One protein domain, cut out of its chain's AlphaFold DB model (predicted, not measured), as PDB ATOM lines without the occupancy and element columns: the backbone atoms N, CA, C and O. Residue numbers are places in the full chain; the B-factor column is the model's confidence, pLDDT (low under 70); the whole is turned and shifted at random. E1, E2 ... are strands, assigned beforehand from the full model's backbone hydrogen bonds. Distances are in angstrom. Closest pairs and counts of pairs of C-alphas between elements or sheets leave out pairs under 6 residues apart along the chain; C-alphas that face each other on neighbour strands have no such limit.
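What this domain is: This is residues 8 to 104 of the 111 residues of an uncharacterized protein of Strongyloides papillosus (UniProt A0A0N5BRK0). With little regular structure, this is one strongly twisted sheet of five strands, drawn out by loops: parts of residues 32 to 50 and 73 to 99 reach past one end, residues 57 to 64 past the other. The 97 printed residues include no named helix and strands E1 to E5, 30 residues, all strand by class. The antiparallel order is E2, E1, E3, E4, E5. The whole is compact, radius of gyration of the C-alphas 13.9 A, but elongated, 44 by 25 by 19 A.

How they stand to each other: E1, residues 8 to 13, and E2, residues 26 to 31, form a hairpin; N 10 and O 28, 2.8 A, are within hydrogen-bond range, as are the pairs below. E1 also neighbours E3, residues 51 to 56, antiparallel: N 11 and O 53, 2.8 A. E3, E4, residues 65 to 72, and E5, residues 100 to 103, make a meander, each strand the antiparallel neighbour of the one before: N 54 and O 69, 2.8 A; N 68 and O 100, 2.8 A.

Where its parts are: E1 begins at C-alpha 8, (562.200, 603.249, 468.102); E5 ends at C-alpha 103, (574.813, 608.587, 473.232). E4 measures 23.4 A.

The domain as a whole: The farthest C-alphas, Lys 62 and Gly 81, are 44.6 A apart. The printed part has no cut. Links E1 to E2, E2 to E3 and E4 to E5 are long. Residues 60 to 63 have pLDDT under 70.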
ATOM      1  N   ALA A   8     561.513 604.210 467.261       91.94
ATOM      2  CA  ALA A   8     562.200 603.249 468.102       91.94
ATOM      3  C   ALA A   8     562.865 602.190 467.227       91.94
ATOM      4  O   ALA A   8     562.304 601.729 466.234       91.94
ATOM      5  N   ARG A   9     564.052 601.758 467.633       93.19
ATOM      6  CA  ARG A   9     564.752 600.609 467.073       93.19
ATOM      7  C   ARG A   9     564.611 599.450 468.041       93.19
ATOM      8  O   ARG A   9     565.005 599.539 469.204       93.19
ATOM      9  N   ILE A  10     564.032 598.367 467.553       94.50
ATOM     10  CA  ILE A  10     563.767 597.151 468.307       94.50
ATOM     11  C   ILE A  10     564.755 596.092 467.840       94.50
ATOM     12  O   ILE A  10     564.829 595.814 466.647       94.50
ATOM     13  N   LEU A  11     565.504 595.502 468.765       95.69
ATOM     14  CA  LEU A  11     566.507 594.477 468.489       95.69
ATOM     15  C   LEU A  11     566.211 593.225 469.315       95.69
ATOM     16  O   LEU A  11     565.800 593.329 470.468       95.69
ATOM     17  N   ILE A  12     566.490 592.048 468.762       95.38
ATOM     18  CA  ILE A  12     566.567 590.785 469.508       95.38
ATOM     19  C   ILE A  12     568.037 590.383 469.598       95.38
ATOM     20  O   ILE A  12     568.731 590.364 468.586       95.38
ATOM     21  N   SER A  13     568.530 590.040 470.786       95.44
ATOM     22  CA  SER A  13     569.922 589.602 470.968       95.44
ATOM     23  C   SER A  13     570.078 588.595 472.106       95.44
ATOM     24  O   SER A  13     569.210 588.498 472.971       95.44
ATOM     25  N   TYR A  14     571.211 587.893 472.135       94.31
ATOM     26  CA  TYR A  14     571.619 587.052 473.269       94.31
ATOM     27  C   TYR A  14     572.136 587.855 474.470       94.31
ATOM     28  O   TYR A  14     572.350 587.302 475.543       94.31
ATOM     29  N   ASP A  15     572.373 589.152 474.288       90.88
ATOM     30  CA  ASP A  15     573.100 589.975 475.244       90.88
ATOM     31  C   ASP A  15     572.138 590.744 476.159       90.88
ATOM     32  O   ASP A  15     571.322 591.545 475.692       90.88
ATOM     33  N   ASN A  16     572.264 590.542 477.471       91.25
ATOM     34  CA  ASN A  16     571.445 591.210 478.486       91.25
ATOM     35  C   ASN A  16     571.960 592.605 478.888       91.25
ATOM     36  O   ASN A  16     571.275 593.332 479.613       91.25
ATOM     37  N   ARG A  17     573.156 593.003 478.442       90.56
ATOM     38  CA  ARG A  17     573.815 594.239 478.873       90.56
ATOM     39  C   ARG A  17     573.126 595.458 478.276       90.56
ATOM     40  O   ARG A  17     572.548 595.416 477.188       90.56
ATOM     41  N   ARG A  18     573.202 596.593 478.967       87.44
ATOM     42  CA  ARG A  18     572.515 597.834 478.573       87.44
ATOM     43  C   ARG A  18     573.374 598.710 477.656       87.44
ATOM     44  O   ARG A  18     573.608 599.876 477.949       87.44
ATOM     45  N   TYR A  19     573.805 598.145 476.531       85.31
ATOM     46  CA  TYR A  19     574.427 598.882 475.427       85.31
ATOM     47  C   TYR A  19     573.917 598.392 474.060       85.31
ATOM     48  O   TYR A  19     573.302 597.320 473.946       85.31
ATOM     49  N   VAL A  20     574.180 599.187 473.019       83.38
ATOM     50  CA  VAL A  20     573.810 598.879 471.629       83.38
ATOM     51  C   VAL A  20     574.698 597.770 471.082       83.38
ATOM     52  O   VAL A  20     575.907 597.931 470.935       83.38
ATOM     53  N   VAL A  21     574.093 596.628 470.777       84.75
ATOM     54  CA  VAL A  21     574.804 595.474 470.222       84.75
ATOM     55  C   VAL A  21     574.917 595.592 468.709       84.75
ATOM     56  O   VAL A  21     573.948 595.942 468.039       84.75
ATOM     57  N   LYS A  22     576.091 595.253 468.167       83.62
ATOM     58  CA  LYS A  22     576.287 595.095 466.717       83.62
ATOM     59  C   LYS A  22     575.735 593.758 466.216       83.62
ATOM     60  O   LYS A  22     575.144 593.698 465.149       83.62
ATOM     61  N   ASN A  23     575.858 592.713 467.037       85.62
ATOM     62  CA  ASN A  23     575.390 591.368 466.721       85.62
ATOM     63  C   ASN A  23     573.991 591.155 467.308       85.62
ATOM     64  O   ASN A  23     573.836 590.791 468.477       85.62
ATOM     65  N   TYR A  24     572.972 591.421 466.500       93.06
ATOM     66  CA  TYR A  24     571.573 591.142 466.811       93.06
ATOM     67  C   TYR A  24     571.049 590.010 465.922       93.06
ATOM     68  O   TYR A  24     571.515 589.798 464.810       93.06
ATOM     69  N   ILE A  25     570.067 589.273 466.431       94.06
ATOM     70  CA  ILE A  25     569.374 588.201 465.706       94.06
ATOM     71  C   ILE A  25     568.397 588.797 464.693       94.06
ATOM     72  O   ILE A  25     568.247 588.290 463.588       94.06
ATOM     73  N   ALA A  26     567.699 589.852 465.103       94.69
ATOM     74  CA  ALA A  26     566.740 590.565 464.277       94.69
ATOM     75  C   ALA A  26     566.660 592.018 464.746       94.69
ATOM     76  O   ALA A  26     566.832 592.294 465.937       94.69
ATOM     77  N   ALA A  27     566.373 592.924 463.819       95.56
ATOM     78  CA  ALA A  27     566.187 594.339 464.088       95.56
ATOM     79  C   ALA A  27     565.007 594.885 463.284       95.56
ATOM     80  O   ALA A  27     564.736 594.419 462.179       95.56
ATOM     81  N   LYS A  28     564.313 595.880 463.834       94.94
ATOM     82  CA  LYS A  28     563.282 596.641 463.125       94.94
ATOM     83  C   LYS A  28     563.198 598.059 463.669       94.94
ATOM     84  O   LYS A  28     563.219 598.255 464.883       94.94
ATOM     85  N   THR A  29     563.061 599.029 462.777       94.00
ATOM     86  CA  THR A  29     562.726 600.411 463.132       94.00
ATOM     87  C   THR A  29     561.215 600.590 463.035       94.00
ATOM     88  O   THR A  29     560.596 600.118 462.082       94.00
ATOM     89  N   VAL A  30     560.609 601.221 464.037       92.88
ATOM     90  CA  VAL A  30     559.160 601.425 464.139       92.88
ATOM     91  C   VAL A  30     558.853 602.853 464.559       92.88
ATOM     92  O   VAL A  30     559.579 603.440 465.363       92.88
ATOM     93  N   THR A  31     557.762 603.405 464.044       91.75
ATOM     94  CA  THR A  31     557.265 604.726 464.445       91.75
ATOM     95  C   THR A  31     556.460 604.607 465.739       91.75
ATOM     96  O   THR A  31     555.785 603.601 465.975       91.75
ATOM     97  N   TYR A  32     556.514 605.622 466.601       90.38
ATOM     98  CA  TYR A  32     555.693 605.657 467.816       90.38
ATOM     99  C   TYR A  32     554.197 605.536 467.498       90.38
ATOM    100  O   TYR A  32     553.727 606.026 466.476       90.38
ATOM    101  N   GLY A  33     553.455 604.854 468.377       88.88
ATOM    102  CA  GLY A  33     552.019 604.604 468.209       88.88
ATOM    103  C   GLY A  33     551.664 603.475 467.234       88.88
ATOM    104  O   GLY A  33     550.488 603.162 467.087       88.88
ATOM    105  N   THR A  34     552.650 602.837 466.594       90.62
ATOM    106  CA  THR A  34     552.401 601.724 465.665       90.62
ATOM    107  C   THR A  34     552.542 600.360 466.336       90.62
ATOM    108  O   THR A  34     553.417 600.136 467.177       90.62
ATOM    109  N   ASN A  35     551.687 599.420 465.930       93.38
ATOM    110  CA  ASN A  35     551.848 598.011 466.271       93.38
ATOM    111  C   ASN A  35     552.969 597.401 465.429       93.38
ATOM    112  O   ASN A  35     553.116 597.709 464.245       93.38
ATOM    113  N   PHE A  36     553.738 596.486 466.011       92.94
ATOM    114  CA  PHE A  36     554.778 595.782 465.276       92.94
ATOM    115  C   PHE A  36     554.938 594.344 465.754       92.94
ATOM    116  O   PHE A  36     554.631 593.990 466.890       92.94
ATOM    117  N   TYR A  37     555.499 593.526 464.872       93.56
ATOM    118  CA  TYR A  37     556.062 592.227 465.198       93.56
ATOM    119  C   TYR A  37     557.534 592.207 464.783       93.56
ATOM    120  O   TYR A  37     557.935 592.874 463.822       93.56
ATOM    121  N   LEU A  38     558.334 591.442 465.522       94.06
ATOM    122  CA  LEU A  38     559.730 591.165 465.216       94.06
ATOM    123  C   LEU A  38     559.976 589.681 465.476       94.06
ATOM    124  O   LEU A  38     559.733 589.194 466.579       94.06
ATOM    125  N   ALA A  39     560.426 588.970 464.448       91.94
ATOM    126  CA  ALA A  39     560.735 587.550 464.516       91.94
ATOM    127  C   ALA A  39     562.197 587.330 464.126       91.94
ATOM    128  O   ALA A  39     562.759 588.091 463.342       91.94
ATOM    129  N   GLY A  40     562.802 586.285 464.679       90.81
ATOM    130  CA  GLY A  40     564.174 585.904 464.384       90.81
ATOM    131  C   GLY A  40     564.327 584.393 464.442       90.81
ATOM    132  O   GLY A  40     563.615 583.720 465.191       90.81
ATOM    133  N   MET A  41     565.257 583.868 463.652       90.19
ATOM    134  CA  MET A  41     565.620 582.457 463.660       90.19
ATOM    135  C   MET A  41     567.049 582.313 464.160       90.19
ATOM    136  O   MET A  41     567.928 583.098 463.817       90.19
ATOM    137  N   ILE A  42     567.277 581.292 464.974       90.50
ATOM    138  CA  ILE A  42     568.586 580.991 465.535       90.50
ATOM    139  C   ILE A  42     568.851 579.493 465.464       90.50
ATOM    140  O   ILE A  42     567.941 578.679 465.620       90.50
ATOM    141  N   ARG A  43     570.117 579.128 465.265       89.19
ATOM    142  CA  ARG A  43     570.579 577.745 465.381       89.19
ATOM    143  C   ARG A  43     571.186 577.561 466.766       89.19
ATOM    144  O   ARG A  43     572.201 578.169 467.081       89.19
ATOM    145  N   SER A  44     570.534 576.766 467.610       86.94
ATOM    146  CA  SER A  44     571.049 576.426 468.936       86.94
ATOM    147  C   SER A  44     570.545 575.055 469.381       86.94
ATOM    148  O   SER A  44     569.376 574.719 469.188       86.94
ATOM    149  N   HIS A  45     571.420 574.266 470.008       84.31
ATOM    150  CA  HIS A  45     571.064 572.955 470.561       84.31
ATOM    151  C   HIS A  45     570.155 573.085 471.797       84.31
ATOM    152  O   HIS A  45     569.210 572.306 471.987       84.31
ATOM    153  N   ARG A  46     570.393 574.108 472.627       88.50
ATOM    154  CA  ARG A  46     569.627 574.400 473.848       88.50
ATOM    155  C   ARG A  46     568.688 575.579 473.617       88.50
ATOM    156  O   ARG A  46     568.871 576.368 472.702       88.50
ATOM    157  N   LYS A  47     567.652 575.694 474.450       88.69
ATOM    158  CA  LYS A  47     566.726 576.829 474.403       88.69
ATOM    159  C   LYS A  47     567.395 578.054 475.039       88.69
ATOM    160  O   LYS A  47     567.566 578.026 476.261       88.69
ATOM    161  N   PRO A  48     567.755 579.088 474.263       91.38
ATOM    162  CA  PRO A  48     568.578 580.172 474.775       91.38
ATOM    163  C   PRO A  48     567.767 581.213 475.539       91.38
ATOM    164  O   PRO A  48     566.538 581.254 475.457       91.38
ATOM    165  N   PHE A  49     568.497 582.069 476.246       94.31
ATOM    166  CA  PHE A  49     567.991 583.318 476.795       94.31
ATOM    167  C   PHE A  49     568.148 584.411 475.743       94.31
ATOM    168  O   PHE A  49     569.240 584.611 475.211       94.31
ATOM    169  N   LEU A  50     567.042 585.070 475.414       94.38
ATOM    170  CA  LEU A  50     566.998 586.136 474.421       94.38
ATOM    171  C   LEU A  50     566.420 587.391 475.055       94.38
ATOM    172  O   LEU A  50     565.541 587.321 475.911       94.38
ATOM    173  N   PHE A  51     566.883 588.538 474.582       94.94
ATOM    174  CA  PHE A  51     566.506 589.842 475.099       94.94
ATOM    175  C   PHE A  51     566.026 590.728 473.957       94.94
ATOM    176  O   PHE A  51     566.675 590.815 472.911       94.94
ATOM    177  N   VAL A  52     564.902 591.402 474.182       94.44
ATOM    178  CA  VAL A  52     564.471 592.548 473.385       94.44
ATOM    179  C   VAL A  52     565.186 593.784 473.910       94.44
ATOM    180  O   VAL A  52     565.137 594.079 475.107       94.44
ATOM    181  N   LYS A  53     565.817 594.520 473.000       94.88
ATOM    182  CA  LYS A  53     566.366 595.848 473.249       94.88
ATOM    183  C   LYS A  53     565.546 596.876 472.485       94.88
ATOM    184  O   LYS A  53     565.337 596.716 471.288       94.88
ATOM    185  N   ILE A  54     565.088 597.912 473.172       93.62
ATOM    186  CA  ILE A  54     564.330 599.020 472.589       93.62
ATOM    187  C   ILE A  54     565.167 600.275 472.764       93.62
ATOM    188  O   ILE A  54     565.412 600.697 473.892       93.62
ATOM    189  N   ILE A  55     565.617 600.839 471.653       92.94
ATOM    190  CA  ILE A  55     566.385 602.081 471.598       92.94
ATOM    191  C   ILE A  55     565.461 603.149 471.034       92.94
ATOM    192  O   ILE A  55     564.878 602.947 469.974       92.94
ATOM    193  N   HIS A  56     565.281 604.258 471.737       90.50
ATOM    194  CA  HIS A  56     564.339 605.288 471.313       90.50
ATOM    195  C   HIS A  56     564.790 606.678 471.762       90.50
ATOM    196  O   HIS A  56     565.481 606.828 472.768       90.50
ATOM    197  N   ASN A  57     564.368 607.712 471.042       85.00
ATOM    198  CA  ASN A  57     564.761 609.104 471.296       85.00
ATOM    199  C   ASN A  57     563.784 609.873 472.211       85.00
ATOM    200  O   ASN A  57     563.883 611.086 472.356       85.00
ATOM    201  N   CYS A  58     562.823 609.182 472.836       81.88
ATOM    202  CA  CYS A  58     561.887 609.775 473.800       81.88
ATOM    203  C   CYS A  58     562.587 610.057 475.147       81.88
ATOM    204  O   CYS A  58     562.337 609.391 476.156       81.88
ATOM    205  N   VAL A  59     563.507 611.025 475.144       75.56
ATOM    206  CA  VAL A  59     564.265 611.505 476.305       75.56
ATOM    207  C   VAL A  59     563.988 612.994 476.549       75.56
ATOM    208  O   VAL A  59     563.840 613.745 475.588       75.56
ATOM    209  N   PRO A  60     563.916 613.457 477.814       66.31
ATOM    210  CA  PRO A  60     563.682 614.872 478.116       66.31
ATOM    211  C   PRO A  60     564.845 615.794 477.717       66.31
ATOM    212  O   PRO A  60     564.642 616.996 477.577       66.31
ATOM    213  N   SER A  61     566.060 615.254 477.583       59.28
ATOM    214  CA  SER A  61     567.303 616.018 477.489       59.28
ATOM    215  C   SER A  61     568.101 615.682 476.224       59.28
ATOM    216  O   SER A  61     568.708 614.623 476.121       59.28
ATOM    217  N   LYS A  62     568.155 616.667 475.315       60.28
ATOM    218  CA  LYS A  62     569.022 616.790 474.124       60.28
ATOM    219  C   LYS A  62     568.811 615.748 472.993       60.28
ATOM    220  O   LYS A  62     568.740 614.551 473.249       60.28
ATOM    221  N   PRO A  63     568.832 616.179 471.714       65.44
ATOM    222  CA  PRO A  63     568.669 615.298 470.543       65.44
ATOM    223  C   PRO A  63     569.819 614.293 470.348       65.44
ATOM    224  O   PRO A  63     569.710 613.365 469.554       65.44
ATOM    225  N   SER A  64     570.928 614.462 471.072       75.56
ATOM    226  CA  SER A  64     572.118 613.611 470.998       75.56
ATOM    227  C   SER A  64     572.075 612.379 471.907       75.56
ATOM    228  O   SER A  64     573.069 611.653 471.969       75.56
ATOM    229  N   TYR A  65     570.963 612.117 472.599       83.69
ATOM    230  CA  TYR A  65     570.814 610.958 473.480       83.69
ATOM    231  C   TYR A  65     569.633 610.080 473.080       83.69
ATOM    232  O   TYR A  65     568.577 610.549 472.662       83.69
ATOM    233  N   GLU A  66     569.817 608.780 473.261       89.19
ATOM    234  CA  GLU A  66     568.774 607.771 473.134       89.19
ATOM    235  C   GLU A  66     568.611 607.065 474.484       89.19
ATOM    236  O   GLU A  66     569.509 607.054 475.330       89.19
ATOM    237  N   LYS A  67     567.456 606.447 474.701       90.06
ATOM    238  CA  LYS A  67     567.197 605.594 475.853       90.06
ATOM    239  C   LYS A  67     567.120 604.151 475.398       90.06
ATOM    240  O   LYS A  67     566.423 603.828 474.440       90.06
ATOM    241  N   LEU A  68     567.843 603.297 476.108       92.38
ATOM    242  CA  LEU A  68     567.895 601.865 475.884       92.38
ATOM    243  C   LEU A  68     567.166 601.133 477.010       92.38
ATOM    244  O   LEU A  68     567.563 601.174 478.178       92.38
ATOM    245  N   PHE A  69     566.127 600.408 476.631       93.44
ATOM    246  CA  PHE A  69     565.416 599.464 477.475       93.44
ATOM    247  C   PHE A  69     565.780 598.035 477.072       93.44
ATOM    248  O   PHE A  69     565.878 597.730 475.886       93.44
ATOM    249  N   VAL A  70     565.973 597.158 478.054       93.88
ATOM    250  CA  VAL A  70     566.284 595.740 477.832       93.88
ATOM    251  C   VAL A  70     565.295 594.902 478.625       93.88
ATOM    252  O   VAL A  70     565.115 595.125 479.821       93.88
ATOM    253  N   LYS A  71     564.662 593.934 477.961       93.25
ATOM    254  CA  LYS A  71     563.699 593.010 478.566       93.25
ATOM    255  C   LYS A  71     563.940 591.600 478.060       93.25
ATOM    256  O   LYS A  71     564.118 591.391 476.863       93.25
ATOM    257  N   GLU A  72     563.914 590.630 478.963       94.75
ATOM    258  CA  GLU A  72     563.978 589.221 478.586       94.75
ATOM    259  C   GLU A  72     562.737 588.819 477.775       94.75
ATOM    260  O   GLU A  72     561.603 589.183 478.105       94.75
ATOM    261  N   ILE A  73     562.954 588.064 476.700       93.75
ATOM    262  CA  ILE A  73     561.891 587.415 475.939       93.75
ATOM    263  C   ILE A  73     561.473 586.167 476.717       93.75
ATOM    264  O   ILE A  73     562.294 585.260 476.887       93.75
ATOM    265  N   PRO A  74     560.203 586.058 477.151       92.56
ATOM    266  CA  PRO A  74     559.750 584.897 477.901       92.56
ATOM    267  C   PRO A  74     560.049 583.606 477.145       92.56
ATOM    268  O   PRO A  74     559.715 583.471 475.965       92.56
ATOM    269  N   ARG A  75     560.605 582.604 477.835       90.81
ATOM    270  CA  ARG A  75     560.992 581.332 477.201       90.81
ATOM    271  C   ARG A  75     559.828 580.693 476.436       90.81
ATOM    272  O   ARG A  75     560.052 580.091 475.394       90.81
ATOM    273  N   ARG A  76     558.574 580.848 476.875       90.06
ATOM    274  CA  ARG A  76     557.374 580.342 476.163       90.06
ATOM    275  C   ARG A  76     557.176 580.900 474.741       90.06
ATOM    276  O   ARG A  76     556.476 580.274 473.946       90.06
ATOM    277  N   CYS A  77     557.788 582.044 474.439       91.12
ATOM    278  CA  CYS A  77     557.788 582.680 473.123       91.12
ATOM    279  C   CYS A  77     558.861 582.094 472.183       91.12
ATOM    280  O   CYS A  77     558.803 582.309 470.980       91.12
ATOM    281  N   ILE A  78     559.835 581.349 472.718       91.25
ATOM    282  CA  ILE A  78     560.920 580.730 471.951       91.25
ATOM    283  C   ILE A  78     560.546 579.272 471.676       91.25
ATOM    284  O   ILE A  78     560.429 578.465 472.606       91.25
ATOM    285  N   VAL A  79     560.364 578.928 470.404       91.00
ATOM    286  CA  VAL A  79     559.975 577.584 469.959       91.00
ATOM    287  C   VAL A  79     561.068 576.938 469.118       91.00
ATOM    288  O   VAL A  79     561.812 577.622 468.421       91.00
ATOM    289  N   LYS A  80     561.165 575.608 469.199       87.19
ATOM    290  CA  LYS A  80     561.959 574.803 468.267       87.19
ATOM    291  C   LYS A  80     561.060 574.389 467.103       87.19
ATOM    292  O   LYS A  80     559.923 573.990 467.335       87.19
ATOM    293  N   GLY A  81     561.575 574.454 465.878       82.62
ATOM    294  CA  GLY A  81     560.873 573.997 464.677       82.62
ATOM    295  C   GLY A  81     560.797 575.053 463.577       82.62
ATOM    296  O   GLY A  81     561.338 576.148 463.706       82.62
ATOM    297  N   LYS A  82     560.130 574.695 462.473       73.94
ATOM    298  CA  LYS A  82     560.039 575.531 461.264       73.94
ATOM    299  C   LYS A  82     558.952 576.611 461.337       73.94
ATOM    300  O   LYS A  82     559.000 577.561 460.566       73.94
ATOM    301  N   LYS A  83     557.967 576.473 462.234       80.62
ATOM    302  CA  LYS A  83     556.831 577.401 462.322       80.62
ATOM    303  C   LYS A  83     557.125 578.525 463.323       80.62
ATOM    304  O   LYS A  83     557.409 578.219 464.485       80.62
ATOM    305  N   PRO A  84     557.042 579.806 462.916       79.88
ATOM    306  CA  PRO A  84     557.188 580.914 463.848       79.88
ATOM    307  C   PRO A  84     556.026 580.912 464.847       79.88
ATOM    308  O   PRO A  84     554.881 580.643 464.488       79.88
ATOM    309  N   LYS A  85     556.320 581.235 466.108       85.06
ATOM    310  CA  LYS A  85     555.307 581.476 467.137       85.06
ATOM    311  C   LYS A  85     555.369 582.936 467.553       85.06
ATOM    312  O   LYS A  85     556.392 583.389 468.063       85.06
ATOM    313  N   PHE A  86     554.267 583.653 467.368       88.81
ATOM    314  CA  PHE A  86     554.136 585.014 467.868       88.81
ATOM    315  C   PHE A  86     553.736 585.005 469.339       88.81
ATOM    316  O   PHE A  86     552.999 584.138 469.810       88.81
ATOM    317  N   CYS A  87     554.271 585.968 470.076       89.88
ATOM    318  CA  CYS A  87     554.061 586.103 471.504       89.88
ATOM    319  C   CYS A  87     553.811 587.572 471.806       89.88
ATOM    320  O   CYS A  87     554.639 588.421 471.474       89.88
ATOM    321  N   PHE A  88     552.672 587.875 472.421       91.38
ATOM    322  CA  PHE A  88     552.352 589.246 472.780       91.38
ATOM    323  C   PHE A  88     553.237 589.711 473.942       91.38
ATOM    324  O   PHE A  88     553.283 589.079 474.998       91.38
ATOM    325  N   MET A  89     553.958 590.815 473.732       88.31
ATOM    326  CA  MET A  89     554.913 591.377 474.700       88.31
ATOM    327  C   MET A  89     554.342 592.543 475.520       88.31
ATOM    328  O   MET A  89     555.043 593.067 476.396       88.31
ATOM    329  N   GLY A  90     553.080 592.906 475.272       89.69
ATOM    330  CA  GLY A  90     552.392 594.025 475.906       89.69
ATOM    331  C   GLY A  90     552.460 595.320 475.099       89.69
ATOM    332  O   GLY A  90     553.221 595.441 474.138       89.69
ATOM    333  N   ILE A  91     551.671 596.298 475.541       90.50
ATOM    334  CA  ILE A  91     551.764 597.695 475.112       90.50
ATOM    335  C   ILE A  91     552.832 598.365 475.980       90.50
ATOM    336  O   ILE A  91     552.844 598.187 477.198       90.50
ATOM    337  N   MET A  92     553.756 599.102 475.363       88.50
ATOM    338  CA  MET A  92     554.875 599.726 476.071       88.50
ATOM    339  C   MET A  92     554.815 601.246 475.969       88.50
ATOM    340  O   MET A  92     554.917 601.809 474.882       88.50
ATOM    341  N   GLU A  93     554.715 601.917 477.115       89.00
ATOM    342  CA  GLU A  93     554.794 603.374 477.198       89.00
ATOM    343  C   GLU A  93     556.259 603.814 477.354       89.00
ATOM    344  O   GLU A  93     556.819 603.818 478.454       89.00
ATOM    345  N   LEU A  94     556.901 604.163 476.233       87.19
ATOM    346  CA  LEU A  94     558.348 604.415 476.155       87.19
ATOM    347  C   LEU A  94     558.847 605.531 477.093       87.19
ATOM    348  O   LEU A  94     559.964 605.453 477.602       87.19
ATOM    349  N   SER A  95     558.022 606.545 477.368       83.44
ATOM    350  CA  SER A  95     558.354 607.638 478.296       83.44
ATOM    351  C   SER A  95     558.573 607.137 479.731       83.44
ATOM    352  O   SER A  95     559.477 607.619 480.420       83.44
ATOM    353  N   LYS A  96     557.802 606.130 480.164       85.94
ATOM    354  CA  LYS A  96     557.817 605.582 481.530       85.94
ATOM    355  C   LYS A  96     558.769 604.404 481.720       85.94
ATOM    356  O   LYS A  96     559.068 604.040 482.858       85.94
ATOM    357  N   LEU A  97     559.272 603.797 480.643       85.31
ATOM    358  CA  LEU A  97     560.196 602.667 480.754       85.31
ATOM    359  C   LEU A  97     561.481 603.082 481.482       85.31
ATOM    360  O   LEU A  97     562.156 604.026 481.079       85.31
ATOM    361  N   LYS A  98     561.865 602.365 482.543       85.25
ATOM    362  CA  LYS A  98     563.184 602.540 483.176       85.25
ATOM    363  C   LYS A  98     564.252 601.967 482.244       85.25
ATOM    364  O   LYS A  98     564.223 600.781 481.936       85.25
ATOM    365  N   GLY A  99     565.187 602.796 481.793       86.38
ATOM    366  CA  GLY A  99     566.214 602.419 480.821       86.38
ATOM    367  C   GLY A  99     567.496 603.215 481.023       86.38
ATOM    368  O   GLY A  99     567.525 604.152 481.821       86.38
ATOM    369  N   THR A 100     568.545 602.837 480.305       89.50
ATOM    370  CA  THR A 100     569.847 603.511 480.349       89.50
ATOM    371  C   THR A 100     569.913 604.576 479.261       89.50
ATOM    372  O   THR A 100     569.547 604.309 478.118       89.50
ATOM    373  N   ILE A 101     570.382 605.774 479.608       89.00
ATOM    374  CA  ILE A 101     570.671 606.828 478.632       89.00
ATOM    375  C   ILE A 101     571.986 606.481 477.930       89.00
ATOM    376  O   ILE A 101     572.989 606.201 478.584       89.00
ATOM    377  N   ILE A 102     571.976 606.502 476.604       88.00
ATOM    378  CA  ILE A 102     573.134 606.238 475.751       88.00
ATOM    379  C   ILE A 102     573.335 607.414 474.791       88.00
ATOM    380  O   ILE A 102     572.385 608.132 474.472       88.00
ATOM    381  N   LYS A 103     574.570 607.632 474.324       84.88
ATOM    382  CA  LYS A 103     574.813 608.587 473.232       84.88
ATOM    383  C   LYS A 103     574.124 608.083 471.967       84.88
ATOM    384  O   LYS A 103     574.177 606.884 471.685       84.88
ATOM    385  N   SER A 104     573.500 609.000 471.232       79.06
ATOM    386  CA  SER A 104     572.828 608.692 469.976       79.06
ATOM    387  C   SER A 104     573.804 608.030 469.019       79.06
ATOM    388  O   SER A 104     574.924 608.502 468.812       79.06
TER     389      SER A 104